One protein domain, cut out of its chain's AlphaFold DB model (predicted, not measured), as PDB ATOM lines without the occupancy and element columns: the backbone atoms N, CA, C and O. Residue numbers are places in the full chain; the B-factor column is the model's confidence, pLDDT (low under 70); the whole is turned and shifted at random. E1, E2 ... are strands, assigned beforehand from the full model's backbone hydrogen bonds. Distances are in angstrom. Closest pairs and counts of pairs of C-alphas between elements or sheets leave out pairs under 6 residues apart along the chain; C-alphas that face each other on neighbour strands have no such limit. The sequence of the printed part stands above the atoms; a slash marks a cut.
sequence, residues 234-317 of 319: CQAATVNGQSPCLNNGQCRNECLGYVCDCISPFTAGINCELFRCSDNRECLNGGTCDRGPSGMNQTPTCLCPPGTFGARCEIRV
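This is residues 234 to 317 of the 319 residues of the protein "EGF-like domain-containing protein" of Bugula neritina (UniProt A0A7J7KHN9). With little regular structure, this flat, loopy model has two small strand hairpins, E1 with E2 and E3 with E4, toward opposite ends, joined by residues 262 to 287. The printed part has 84 residues, four named strands (E1 E2 E3 E4), 16 residues in all, each hairpin an antiparallel sheet: all strand. It is loose, radius of gyration of the C-alphas 15.1 A, spanning 43 by 34 by 15 A.

Past residues 234 to 249, find the hairpin of E1, residues 250 to 254, and E2, residues 257 to 261, antiparallel at 147 degrees; N 252 and O 259, 2.9 A, are within hydrogen-bond range. Next comes the hairpin of E3, residues 288 to 290, and E4, residues 301 to 303, antiparallel at 131 degrees, with N 288 and O 303 within range at 3.0 A. E1 and E2 are apart from E3 and E4.

Find C-alpha 250 at (-48.530, 19.228, -33.629); E1 runs 12.6 A from there, E2 13.4 A, E3 6.1 A, and E4 6.6 A to C-alpha 303 at (-31.602, 18.312, -55.800).

The farthest C-alphas, Cys 255 and Pro 306, are 46.5 A apart. The printed part has no cut; the E2 to E3 link is long. Find pLDDT under 70 at residues 253 to 257, 269 and 292 to 299.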
ATOM      1  N   CYS A 234     -53.365  27.842 -30.694       75.56
ATOM      2  CA  CYS A 234     -53.609  26.811 -31.698       75.56
ATOM      3  C   CYS A 234     -55.039  26.879 -32.254       75.56
ATOM      4  O   CYS A 234     -55.237  26.837 -33.471       75.56
ATOM      5  N   GLN A 235     -56.040  27.060 -31.390       80.50
ATOM      6  CA  GLN A 235     -57.426  27.277 -31.812       80.50
ATOM      7  C   GLN A 235     -57.640  28.667 -32.442       80.50
ATOM      8  O   GLN A 235     -58.369  28.786 -33.423       80.50
ATOM      9  N   ALA A 236     -56.999  29.720 -31.935       74.38
ATOM     10  CA  ALA A 236     -57.146  31.088 -32.437       74.38
ATOM     11  C   ALA A 236     -56.515  31.285 -33.828       74.38
ATOM     12  O   ALA A 236     -57.017  32.073 -34.625       74.38
ATOM     13  N   ALA A 237     -55.442  30.551 -34.135       71.12
ATOM     14  CA  ALA A 237     -54.803  30.531 -35.449       71.12
ATOM     15  C   ALA A 237     -55.375  29.454 -36.399       71.12
ATOM     16  O   ALA A 237     -54.888  29.303 -37.519       71.12
ATOM     17  N   THR A 238     -56.410  28.714 -35.982       84.00
ATOM     18  CA  THR A 238     -57.101  27.731 -36.829       84.00
ATOM     19  C   THR A 238     -57.916  28.440 -37.914       84.00
ATOM     20  O   THR A 238     -58.831  29.209 -37.618       84.00
ATOM     21  N   VAL A 239     -57.652  28.131 -39.186       82.12
ATOM     22  CA  VAL A 239     -58.384  28.688 -40.339       82.12
ATOM     23  C   VAL A 239     -59.216  27.584 -40.988       82.12
ATOM     24  O   VAL A 239     -58.700  26.517 -41.303       82.12
ATOM     25  N   ASN A 240     -60.520  27.813 -41.183       89.69
ATOM     26  CA  ASN A 240     -61.461  26.825 -41.744       89.69
ATOM     27  C   ASN A 240     -61.437  25.447 -41.037       89.69
ATOM     28  O   ASN A 240     -61.670  24.416 -41.667       89.69
ATOM     29  N   GLY A 241     -61.142  25.417 -39.732       83.94
ATOM     30  CA  GLY A 241     -61.028  24.176 -38.955       83.94
ATOM     31  C   GLY A 241     -59.711  23.409 -39.142       83.94
ATOM     32  O   GLY A 241     -59.584  22.305 -38.619       83.94
ATOM     33  N   GLN A 242     -58.734  23.965 -39.865       86.31
ATOM     34  CA  GLN A 242     -57.394  23.395 -40.008       86.31
ATOM     35  C   GLN A 242     -56.431  24.003 -38.984       86.31
ATOM     36  O   GLN A 242     -56.377  25.223 -38.832       86.31
ATOM     37  N   SER A 243     -55.666  23.139 -38.305       87.38
ATOM     38  CA  SER A 243     -54.572  23.529 -37.403       87.38
ATOM     39  C   SER A 243     -53.621  24.515 -38.097       87.38
ATOM     40  O   SER A 243     -53.343  24.323 -39.284       87.38
ATOM     41  N   PRO A 244     -53.068  25.519 -37.389       86.69
ATOM     42  CA  PRO A 244     -52.048  26.396 -37.964       86.69
ATOM     43  C   PRO A 244     -50.789  25.635 -38.406       86.69
ATOM     44  O   PRO A 244     -50.090  26.080 -39.313       86.69
ATOM     45  N   CYS A 245     -50.514  24.476 -37.802       91.06
ATOM     46  CA  CYS A 245     -49.387  23.622 -38.159       91.06
ATOM     47  C   CYS A 245     -49.736  22.726 -39.352       91.06
ATOM     48  O   CYS A 245     -50.591  21.840 -39.264       91.06
ATOM     49  N   LEU A 246     -49.043  22.945 -40.467       89.88
ATOM     50  CA  LEU A 246     -49.180  22.178 -41.700       89.88
ATOM     51  C   LEU A 246     -48.460  20.826 -41.597       89.88
ATOM     52  O   LEU A 246     -47.736  20.542 -40.643       89.88
ATOM     53  N   ASN A 247     -48.656  19.972 -42.608       91.25
ATOM     54  CA  ASN A 247     -47.916  18.715 -42.783       91.25
ATOM     55  C   ASN A 247     -47.930  17.773 -41.557       91.25
ATOM     56  O   ASN A 247     -46.970  17.046 -41.311       91.25
ATOM     57  N   ASN A 248     -49.044  17.759 -40.815       89.81
ATOM     58  CA  ASN A 248     -49.250  17.013 -39.566       89.81
ATOM     59  C   ASN A 248     -48.363  17.448 -38.380       89.81
ATOM     60  O   ASN A 248     -48.217  16.679 -37.430       89.81
ATOM     61  N   GLY A 249     -47.800  18.660 -38.398       90.56
ATOM     62  CA  GLY A 249     -47.162  19.235 -37.212       90.56
ATOM     63  C   GLY A 249     -48.148  19.345 -36.043       90.56
ATOM     64  O   GLY A 249     -49.322  19.670 -36.238       90.56
ATOM     65  N   GLN A 250     -47.691  19.070 -34.821       90.62
ATOM     66  CA  GLN A 250     -48.530  19.228 -33.629       90.62
ATOM     67  C   GLN A 250     -48.437  20.661 -33.114       90.62
ATOM     68  O   GLN A 250     -47.346  21.183 -32.916       90.62
ATOM     69  N   CYS A 251     -49.581  21.304 -32.895       84.50
ATOM     70  CA  CYS A 251     -49.601  22.645 -32.331       84.50
ATOM     71  C   CYS A 251     -49.521  22.586 -30.805       84.50
ATOM     72  O   CYS A 251     -50.354  21.941 -30.162       84.50
ATOM     73  N   ARG A 252     -48.543  23.287 -30.229       82.25
ATOM     74  CA  ARG A 252     -48.402  23.494 -28.789       82.25
ATOM     75  C   ARG A 252     -48.623  24.966 -28.460       82.25
ATOM     76  O   ARG A 252     -48.023  25.847 -29.071       82.25
ATOM     77  N   ASN A 253     -49.471  25.221 -27.469       66.50
ATOM     78  CA  ASN A 253     -49.660  26.560 -26.924       66.50
ATOM     79  C   ASN A 253     -48.446  26.969 -26.087       66.50
ATOM     80  O   ASN A 253     -48.017  26.225 -25.207       66.50
ATOM     81  N   GLU A 254     -47.943  28.168 -26.351       64.75
ATOM     82  CA  GLU A 254     -46.888  28.840 -25.602       64.75
ATOM     83  C   GLU A 254     -47.442  30.155 -25.024       64.75
ATOM     84  O   GLU A 254     -48.571  30.576 -25.285       64.75
ATOM     85  N   CYS A 255     -46.643  30.829 -24.209       61.66
ATOM     86  CA  CYS A 255     -47.102  31.951 -23.392       61.66
ATOM     87  C   CYS A 255     -47.524  33.200 -24.184       61.66
ATOM     88  O   CYS A 255     -48.420  33.928 -23.760       61.66
ATOM     89  N   LEU A 256     -46.901  33.428 -25.345       59.50
ATOM     90  CA  LEU A 256     -47.119  34.590 -26.217       59.50
ATOM     91  C   LEU A 256     -47.507  34.180 -27.654       59.50
ATOM     92  O   LEU A 256     -47.354  34.969 -28.583       59.50
ATOM     93  N   GLY A 257     -47.965  32.940 -27.860       69.81
ATOM     94  CA  GLY A 257     -48.288  32.407 -29.186       69.81
ATOM     95  C   GLY A 257     -48.413  30.882 -29.206       69.81
ATOM     96  O   GLY A 257     -48.636  30.247 -28.180       69.81
ATOM     97  N   TYR A 258     -48.232  30.276 -30.377       74.50
ATOM     98  CA  TYR A 258     -48.100  28.826 -30.527       74.50
ATOM     99  C   TYR A 258     -46.751  28.466 -31.155       74.50
ATOM    100  O   TYR A 258     -46.116  29.290 -31.814       74.50
ATOM    101  N   VAL A 259     -46.337  27.216 -30.969       79.94
ATOM    102  CA  VAL A 259     -45.203  26.593 -31.657       79.94
ATOM    103  C   VAL A 259     -45.684  25.307 -32.317       79.94
ATOM    104  O   VAL A 259     -46.472  24.558 -31.738       79.94
ATOM    105  N   CYS A 260     -45.204  25.048 -33.530       84.69
ATOM    106  CA  CYS A 260     -45.474  23.811 -34.243       84.69
ATOM    107  C   CYS A 260     -44.335  22.801 -34.056       84.69
ATOM    108  O   CYS A 260     -43.209  23.021 -34.502       84.69
ATOM    109  N   ASP A 261     -44.644  21.662 -33.440       84.56
ATOM    110  CA  ASP A 261     -43.766  20.498 -33.380       84.56
ATOM    111  C   ASP A 261     -43.807  19.773 -34.732       84.56
ATOM    112  O   ASP A 261     -44.695  18.965 -35.023       84.56
ATOM    113  N   CYS A 262     -42.853  20.128 -35.590       85.56
ATOM    114  CA  CYS A 262     -42.765  19.670 -36.971       85.56
ATOM    115  C   CYS A 262     -42.255  18.225 -37.099       85.56
ATOM    116  O   CYS A 262     -41.297  17.826 -36.438       85.56
ATOM    117  N   ILE A 263     -42.875  17.441 -37.988       86.00
ATOM    118  CA  ILE A 263     -42.611  16.003 -38.154       86.00
ATOM    119  C   ILE A 263     -41.972  15.740 -39.525       86.00
ATOM    120  O   ILE A 263     -42.432  16.250 -40.547       86.00
ATOM    121  N   SER A 264     -40.930  14.895 -39.565       81.06
ATOM    122  CA  SER A 264     -40.301  14.470 -40.827       81.06
ATOM    123  C   SER A 264     -41.362  13.951 -41.817       81.06
ATOM    124  O   SER A 264     -42.201  13.128 -41.439       81.06
ATOM    125  N   PRO A 265     -41.364  14.426 -43.077       74.19
ATOM    126  CA  PRO A 265     -40.257  15.118 -43.747       74.19
ATOM    127  C   PRO A 265     -40.240  16.655 -43.604       74.19
ATOM    128  O   PRO A 265     -39.237  17.280 -43.942       74.19
ATOM    129  N   PHE A 266     -41.303  17.290 -43.108       83.69
ATOM    130  CA  PHE A 266     -41.385  18.750 -42.995       83.69
ATOM    131  C   PHE A 266     -40.937  19.193 -41.606       83.69
ATOM    132  O   PHE A 266     -41.690  19.101 -40.646       83.69
ATOM    133  N   THR A 267     -39.682  19.622 -41.491       76.12
ATOM    134  CA  THR A 267     -38.978  19.819 -40.211       76.12
ATOM    135  C   THR A 267     -38.653  21.283 -39.901       76.12
ATOM    136  O   THR A 267     -37.932  21.560 -38.944       76.12
ATOM    137  N   ALA A 268     -39.149  22.234 -40.700       73.25
ATOM    138  CA  ALA A 268     -38.919  23.663 -40.496       73.25
ATOM    139  C   ALA A 268     -40.031  24.539 -41.095       73.25
ATOM    140  O   ALA A 268     -40.964  24.053 -41.731       73.25
ATOM    141  N   GLY A 269     -39.878  25.853 -40.922       68.81
ATOM    142  CA  GLY A 269     -40.944  26.824 -41.148       68.81
ATOM    143  C   GLY A 269     -41.665  27.132 -39.840       68.81
ATOM    144  O   GLY A 269     -41.560  26.360 -38.886       68.81
ATOM    145  N   ILE A 270     -42.355  28.268 -39.767       77.25
ATOM    146  CA  ILE A 270     -43.084  28.648 -38.543       77.25
ATOM    147  C   ILE A 270     -44.296  27.730 -38.305       77.25
ATOM    148  O   ILE A 270     -44.644  27.437 -37.165       77.25
ATOM    149  N   ASN A 271     -44.849  27.200 -39.399       84.12
ATOM    150  CA  ASN A 271     -46.037  26.360 -39.469       84.12
ATOM    151  C   ASN A 271     -45.730  24.986 -40.094       84.12
ATOM    152  O   ASN A 271     -46.627  24.341 -40.634       84.12
ATOM    153  N   CYS A 272     -44.474  24.527 -40.054       87.06
ATOM    154  CA  CYS A 272     -44.017  23.291 -40.708       87.06
ATOM    155  C   CYS A 272     -44.235  23.260 -42.234       87.06
ATOM    156  O   CYS A 272     -44.435  22.202 -42.833       87.06
ATOM    157  N   GLU A 273     -44.215  24.422 -42.885       85.31
ATOM    158  CA  GLU A 273     -44.376  24.573 -44.331       85.31
ATOM    159  C   GLU A 273     -43.116  24.200 -45.135       85.31
ATOM    160  O   GLU A 273     -43.210  23.950 -46.338       85.31
ATOM    161  N   LEU A 274     -41.941  24.125 -44.494       78.00
ATOM    162  CA  LEU A 274     -40.660  23.889 -45.160       78.00
ATOM    163  C   LEU A 274     -40.159  22.453 -44.961       78.00
ATOM    164  O   LEU A 274     -39.916  21.976 -43.850       78.00
ATOM    165  N   PHE A 275     -39.911  21.784 -46.083       83.38
ATOM    166  CA  PHE A 275     -39.118  20.562 -46.124       83.38
ATOM    167  C   PHE A 275     -37.631  20.892 -45.917       83.38
ATOM    168  O   PHE A 275     -37.104  21.796 -46.569       83.38
ATOM    169  N   ARG A 276     -36.936  20.137 -45.054       83.31
ATOM    170  CA  ARG A 276     -35.465  20.132 -44.985       83.31
ATOM    171  C   ARG A 276     -34.968  18.697 -44.962       83.31
ATOM    172  O   ARG A 276     -35.364  17.929 -44.088       83.31
ATOM    173  N   CYS A 277     -34.087  18.358 -45.897       83.19
ATOM    174  CA  CYS A 277     -33.535  17.012 -45.980       83.19
ATOM    175  C   CYS A 277     -32.421  16.793 -44.943       83.19
ATOM    176  O   CYS A 277     -31.544  17.632 -44.737       83.19
ATOM    177  N   SER A 278     -32.434  15.627 -44.312       81.31
ATOM    178  CA  SER A 278     -31.395  15.152 -43.399       81.31
ATOM    179  C   SER A 278     -30.497  14.110 -44.068       81.31
ATOM    180  O   SER A 278     -29.291  14.109 -43.833       81.31
ATOM    181  N   ASP A 279     -31.037  13.249 -44.934       83.94
ATOM    182  CA  ASP A 279     -30.295  12.234 -45.702       83.94
ATOM    183  C   ASP A 279     -30.884  12.092 -47.117       83.94
ATOM    184  O   ASP A 279     -32.054  12.398 -47.352       83.94
ATOM    185  N   ASN A 280     -30.099  11.565 -48.060       86.12
ATOM    186  CA  ASN A 280     -30.516  11.309 -49.444       86.12
ATOM    187  C   ASN A 280     -31.770  10.424 -49.530       86.12
ATOM    188  O   ASN A 280     -32.535  10.545 -50.476       86.12
ATOM    189  N   ARG A 281     -32.017   9.565 -48.531       85.81
ATOM    190  CA  ARG A 281     -33.213   8.702 -48.448       85.81
ATOM    191  C   ARG A 281     -34.527   9.478 -48.357       85.81
ATOM    192  O   ARG A 281     -35.579   8.928 -48.672       85.81
ATOM    193  N   GLU A 282     -34.488  10.725 -47.890       86.81
ATOM    194  CA  GLU A 282     -35.675  11.578 -47.815       86.81
ATOM    195  C   GLU A 282     -36.015  12.197 -49.178       86.81
ATOM    196  O   GLU A 282     -37.181  12.526 -49.412       86.81
ATOM    197  N   CYS A 283     -35.039  12.270 -50.089       90.75
ATOM    198  CA  CYS A 283     -35.215  12.645 -51.486       90.75
ATOM    199  C   CYS A 283     -35.636  11.423 -52.314       90.75
ATOM    200  O   CYS A 283     -34.966  10.391 -52.350       90.75
ATOM    201  N   LEU A 284     -36.775  11.523 -52.989       92.50
ATOM    202  CA  LEU A 284     -37.317  10.451 -53.812       92.50
ATOM    203  C   LEU A 284     -36.692  10.459 -55.211       92.50
ATOM    204  O   LEU A 284     -35.985  11.381 -55.611       92.50
ATOM    205  N   ASN A 285     -36.966   9.396 -55.971       93.00
ATOM    206  CA  ASN A 285     -36.679   9.307 -57.407       93.00
ATOM    207  C   ASN A 285     -35.203   9.515 -57.815       93.00
ATOM    208  O   ASN A 285     -34.928   9.810 -58.973       93.00
ATOM    209  N   GLY A 286     -34.258   9.302 -56.891       90.19
ATOM    210  CA  GLY A 286     -32.822   9.495 -57.123       90.19
ATOM    211  C   GLY A 286     -32.314  10.907 -56.816       90.19
ATOM    212  O   GLY A 286     -31.182  11.228 -57.173       90.19
ATOM    213  N   GLY A 287     -33.123  11.750 -56.165       91.38
ATOM    214  CA  GLY A 287     -32.680  13.049 -55.667       91.38
ATOM    215  C   GLY A 287     -31.575  12.939 -54.614       91.38
ATOM    216  O   GLY A 287     -31.455  11.939 -53.907       91.38
ATOM    217  N   THR A 288     -30.756  13.983 -54.508       91.62
ATOM    218  CA  THR A 288     -29.654  14.072 -53.534       91.62
ATOM    219  C   THR A 288     -29.933  15.201 -52.552       91.62
ATOM    220  O   THR A 288     -30.348  16.278 -52.966       91.62
ATOM    221  N   CYS A 289     -29.708  14.972 -51.260       89.81
ATOM    222  CA  CYS A 289     -29.841  15.998 -50.235       89.81
ATOM    223  C   CYS A 289     -28.619  16.923 -50.266       89.81
ATOM    224  O   CYS A 289     -27.539  16.546 -49.806       89.81
ATOM    225  N   ASP A 290     -28.788  18.132 -50.795       86.75
ATOM    226  CA  ASP A 290     -27.776  19.175 -50.690       86.75
ATOM    227  C   ASP A 290     -27.931  19.896 -49.351       86.75
ATOM    228  O   ASP A 290     -28.964  20.499 -49.062       86.75
ATOM    229  N   ARG A 291     -26.892  19.809 -48.517       75.75
ATOM    230  CA  ARG A 291     -26.819  20.487 -47.217       75.75
ATOM    231  C   ARG A 291     -26.172  21.876 -47.309       75.75
ATOM    232  O   ARG A 291     -26.082  22.554 -46.287       75.75
ATOM    233  N   GLY A 292     -25.730  22.287 -48.498       67.81
ATOM    234  CA  GLY A 292     -24.968  23.506 -48.731       67.81
ATOM    235  C   GLY A 292     -23.535  23.450 -48.175       67.81
ATOM    236  O   GLY A 292     -23.147  22.504 -47.477       67.81
ATOM    237  N   PRO A 293     -22.708  24.470 -48.467       63.03
ATOM    238  CA  PRO A 293     -21.373  24.591 -47.894       63.03
ATOM    239  C   PRO A 293     -21.443  24.846 -46.380       63.03
ATOM    240  O   PRO A 293     -22.182  25.713 -45.904       63.03
ATOM    241  N   SER A 294     -20.636  24.107 -45.614       55.31
ATOM    242  CA  SER A 294     -20.586  24.219 -44.153       55.31
ATOM    243  C   SER A 294     -20.254  25.648 -43.706       55.31
ATOM    244  O   SER A 294     -19.233  26.202 -44.103       55.31
ATOM    245  N   GLY A 295     -21.104  26.227 -42.853       50.31
ATOM    246  CA  GLY A 295     -20.934  27.582 -42.312       50.31
ATOM    247  C   GLY A 295     -21.795  28.668 -42.970       50.31
ATOM    248  O   GLY A 295     -21.791  29.795 -42.485       50.31
ATOM    249  N   MET A 296     -22.565  28.357 -44.020       53.28
ATOM    250  CA  MET A 296     -23.625  29.247 -44.516       53.28
ATOM    251  C   MET A 296     -24.997  28.832 -43.966       53.28
ATOM    252  O   MET A 296     -25.283  27.644 -43.836       53.28
ATOM    253  N   ASN A 297     -25.875  29.808 -43.703       54.75
ATOM    254  CA  ASN A 297     -27.248  29.601 -43.209       54.75
ATOM    255  C   ASN A 297     -28.206  29.068 -44.299       54.75
ATOM    256  O   ASN A 297     -29.294  29.605 -44.494       54.75
ATOM    257  N   GLN A 298     -27.806  28.035 -45.042       60.94
ATOM    258  CA  GLN A 298     -28.640  27.425 -46.077       60.94
ATOM    259  C   GLN A 298     -29.526  26.318 -45.486       60.94
ATOM    260  O   GLN A 298     -29.133  25.559 -44.596       60.94
ATOM    261  N   THR A 299     -30.764  26.234 -45.965       69.00
ATOM    262  CA  THR A 299     -31.695  25.145 -45.655       69.00
ATOM    263  C   THR A 299     -31.364  23.929 -46.523       69.00
ATOM    264  O   THR A 299     -31.431  24.068 -47.744       69.00
ATOM    265  N   PRO A 300     -31.052  22.748 -45.953       77.25
ATOM    266  CA  PRO A 300     -30.816  21.552 -46.751       77.25
ATOM    267  C   PRO A 300     -32.035  21.178 -47.596       77.25
ATOM    268  O   PRO A 300     -33.137  21.082 -47.057       77.25
ATOM    269  N   THR A 301     -31.859  20.960 -48.897       84.50
ATOM    270  CA  THR A 301     -32.957  20.684 -49.844       84.50
ATOM    271  C   THR A 301     -32.595  19.572 -50.827       84.50
ATOM    272  O   THR A 301     -31.426  19.237 -51.012       84.50
ATOM    273  N   CYS A 302     -33.602  18.948 -51.445       89.25
ATOM    274  CA  CYS A 302     -33.370  17.901 -52.436       89.25
ATOM    275  C   CYS A 302     -33.066  18.491 -53.819       89.25
ATOM    276  O   CYS A 302     -33.880  19.212 -54.390       89.25
ATOM    277  N   LEU A 303     -31.925  18.109 -54.391       91.81
ATOM    278  CA  LEU A 303     -31.602  18.312 -55.800       91.81
ATOM    279  C   LEU A 303     -32.247  17.200 -56.629       91.81
ATOM    280  O   LEU A 303     -31.952  16.020 -56.423       91.81
ATOM    281  N   CYS A 304     -33.119  17.577 -57.564       94.12
ATOM    282  CA  CYS A 304     -33.923  16.636 -58.338       94.12
ATOM    283  C   CYS A 304     -33.286  16.287 -59.692       94.12
ATOM    284  O   CYS A 304     -32.878  17.195 -60.421       94.12
ATOM    285  N   PRO A 305     -33.205  14.993 -60.068       93.12
ATOM    286  CA  PRO A 305     -32.740  14.600 -61.392       93.12
ATOM    287  C   PRO A 305     -33.716  15.050 -62.499       93.12
ATOM    288  O   PRO A 305     -34.910  15.237 -62.233       93.12
ATOM    289  N   PRO A 306     -33.243  15.196 -63.753       92.38
ATOM    290  CA  PRO A 306     -34.072  15.619 -64.882       92.38
ATOM    291  C   PRO A 306     -35.353  14.787 -65.034       92.38
ATOM    292  O   PRO A 306     -35.328  13.564 -64.918       92.38
ATOM    293  N   GLY A 307     -36.476  15.459 -65.301       90.94
ATOM    294  CA  GLY A 307     -37.800  14.827 -65.360       90.94
ATOM    295  C   GLY A 307     -38.459  14.600 -63.992       90.94
ATOM    296  O   GLY A 307     -39.534  14.002 -63.936       90.94
ATOM    297  N   THR A 308     -37.867  15.079 -62.890       94.12
ATOM    298  CA  THR A 308     -38.475  15.012 -61.551       94.12
ATOM    299  C   THR A 308     -38.531  16.373 -60.861       94.12
ATOM    300  O   THR A 308     -37.667  17.221 -61.071       94.12
ATOM    301  N   PHE A 309     -39.576  16.587 -60.058       90.38
ATOM    302  CA  PHE A 309     -39.908  17.873 -59.435       90.38
ATOM    303  C   PHE A 309     -40.571  17.675 -58.060       90.38
ATOM    304  O   PHE A 309     -40.934  16.557 -57.693       90.38
ATOM    305  N   GLY A 310     -40.768  18.769 -57.322       87.62
ATOM    306  CA  GLY A 310     -41.323  18.761 -55.964       87.62
ATOM    307  C   GLY A 310     -40.242  18.887 -54.888       87.62
ATOM    308  O   GLY A 310     -39.054  18.729 -55.170       87.62
ATOM    309  N   ALA A 311     -40.636  19.201 -53.652       85.25
ATOM    310  CA  ALA A 311     -39.693  19.508 -52.566       85.25
ATOM    311  C   ALA A 311     -38.814  18.305 -52.171       85.25
ATOM    312  O   ALA A 311     -37.715  18.475 -51.644       85.25
ATOM    313  N   ARG A 312     -39.296  17.092 -52.456       88.94
ATOM    314  CA  ARG A 312     -38.618  15.810 -52.252       88.94
ATOM    315  C   ARG A 312     -38.384  15.080 -53.576       88.94
ATOM    316  O   ARG A 312     -38.130  13.878 -53.555       88.94
ATOM    317  N   CYS A 313     -38.482  15.769 -54.715       92.19
ATOM    318  CA  CYS A 313     -38.397  15.185 -56.058       92.19
ATOM    319  C   CYS A 313     -39.455  14.101 -56.335       92.19
ATOM    320  O   CYS A 313     -39.233  13.192 -57.134       92.19
ATOM    321  N   GLU A 314     -40.593  14.161 -55.642       92.31
ATOM    322  CA  GLU A 314     -41.652  13.154 -55.629       92.31
ATOM    323  C   GLU A 314     -42.423  13.042 -56.953       92.31
ATOM    324  O   GLU A 314     -42.846  11.946 -57.329       92.31
ATOM    325  N   ILE A 315     -42.554  14.147 -57.691       93.56
ATOM    326  CA  ILE A 315     -43.276  14.220 -58.963       93.56
ATOM    327  C   ILE A 315     -42.359  13.709 -60.075       93.56
ATOM    328  O   ILE A 315     -41.256  14.222 -60.245       93.56
ATOM    329  N   ARG A 316     -42.821  12.740 -60.874       90.25
ATOM    330  CA  ARG A 316     -42.164  12.333 -62.129       90.25
ATOM    331  C   ARG A 316     -42.974  12.838 -63.315       90.25
ATOM    332  O   ARG A 316     -44.161  12.538 -63.408       90.25
ATOM    333  N   VAL A 317     -42.323  13.538 -64.237       85.38
ATOM    334  CA  VAL A 317     -42.871  13.852 -65.560       85.38
ATOM    335  C   VAL A 317     -42.220  12.897 -66.549       85.38
ATOM    336  O   VAL A 317     -41.014  12.957 -66.780       85.38
TER     337      VAL A 317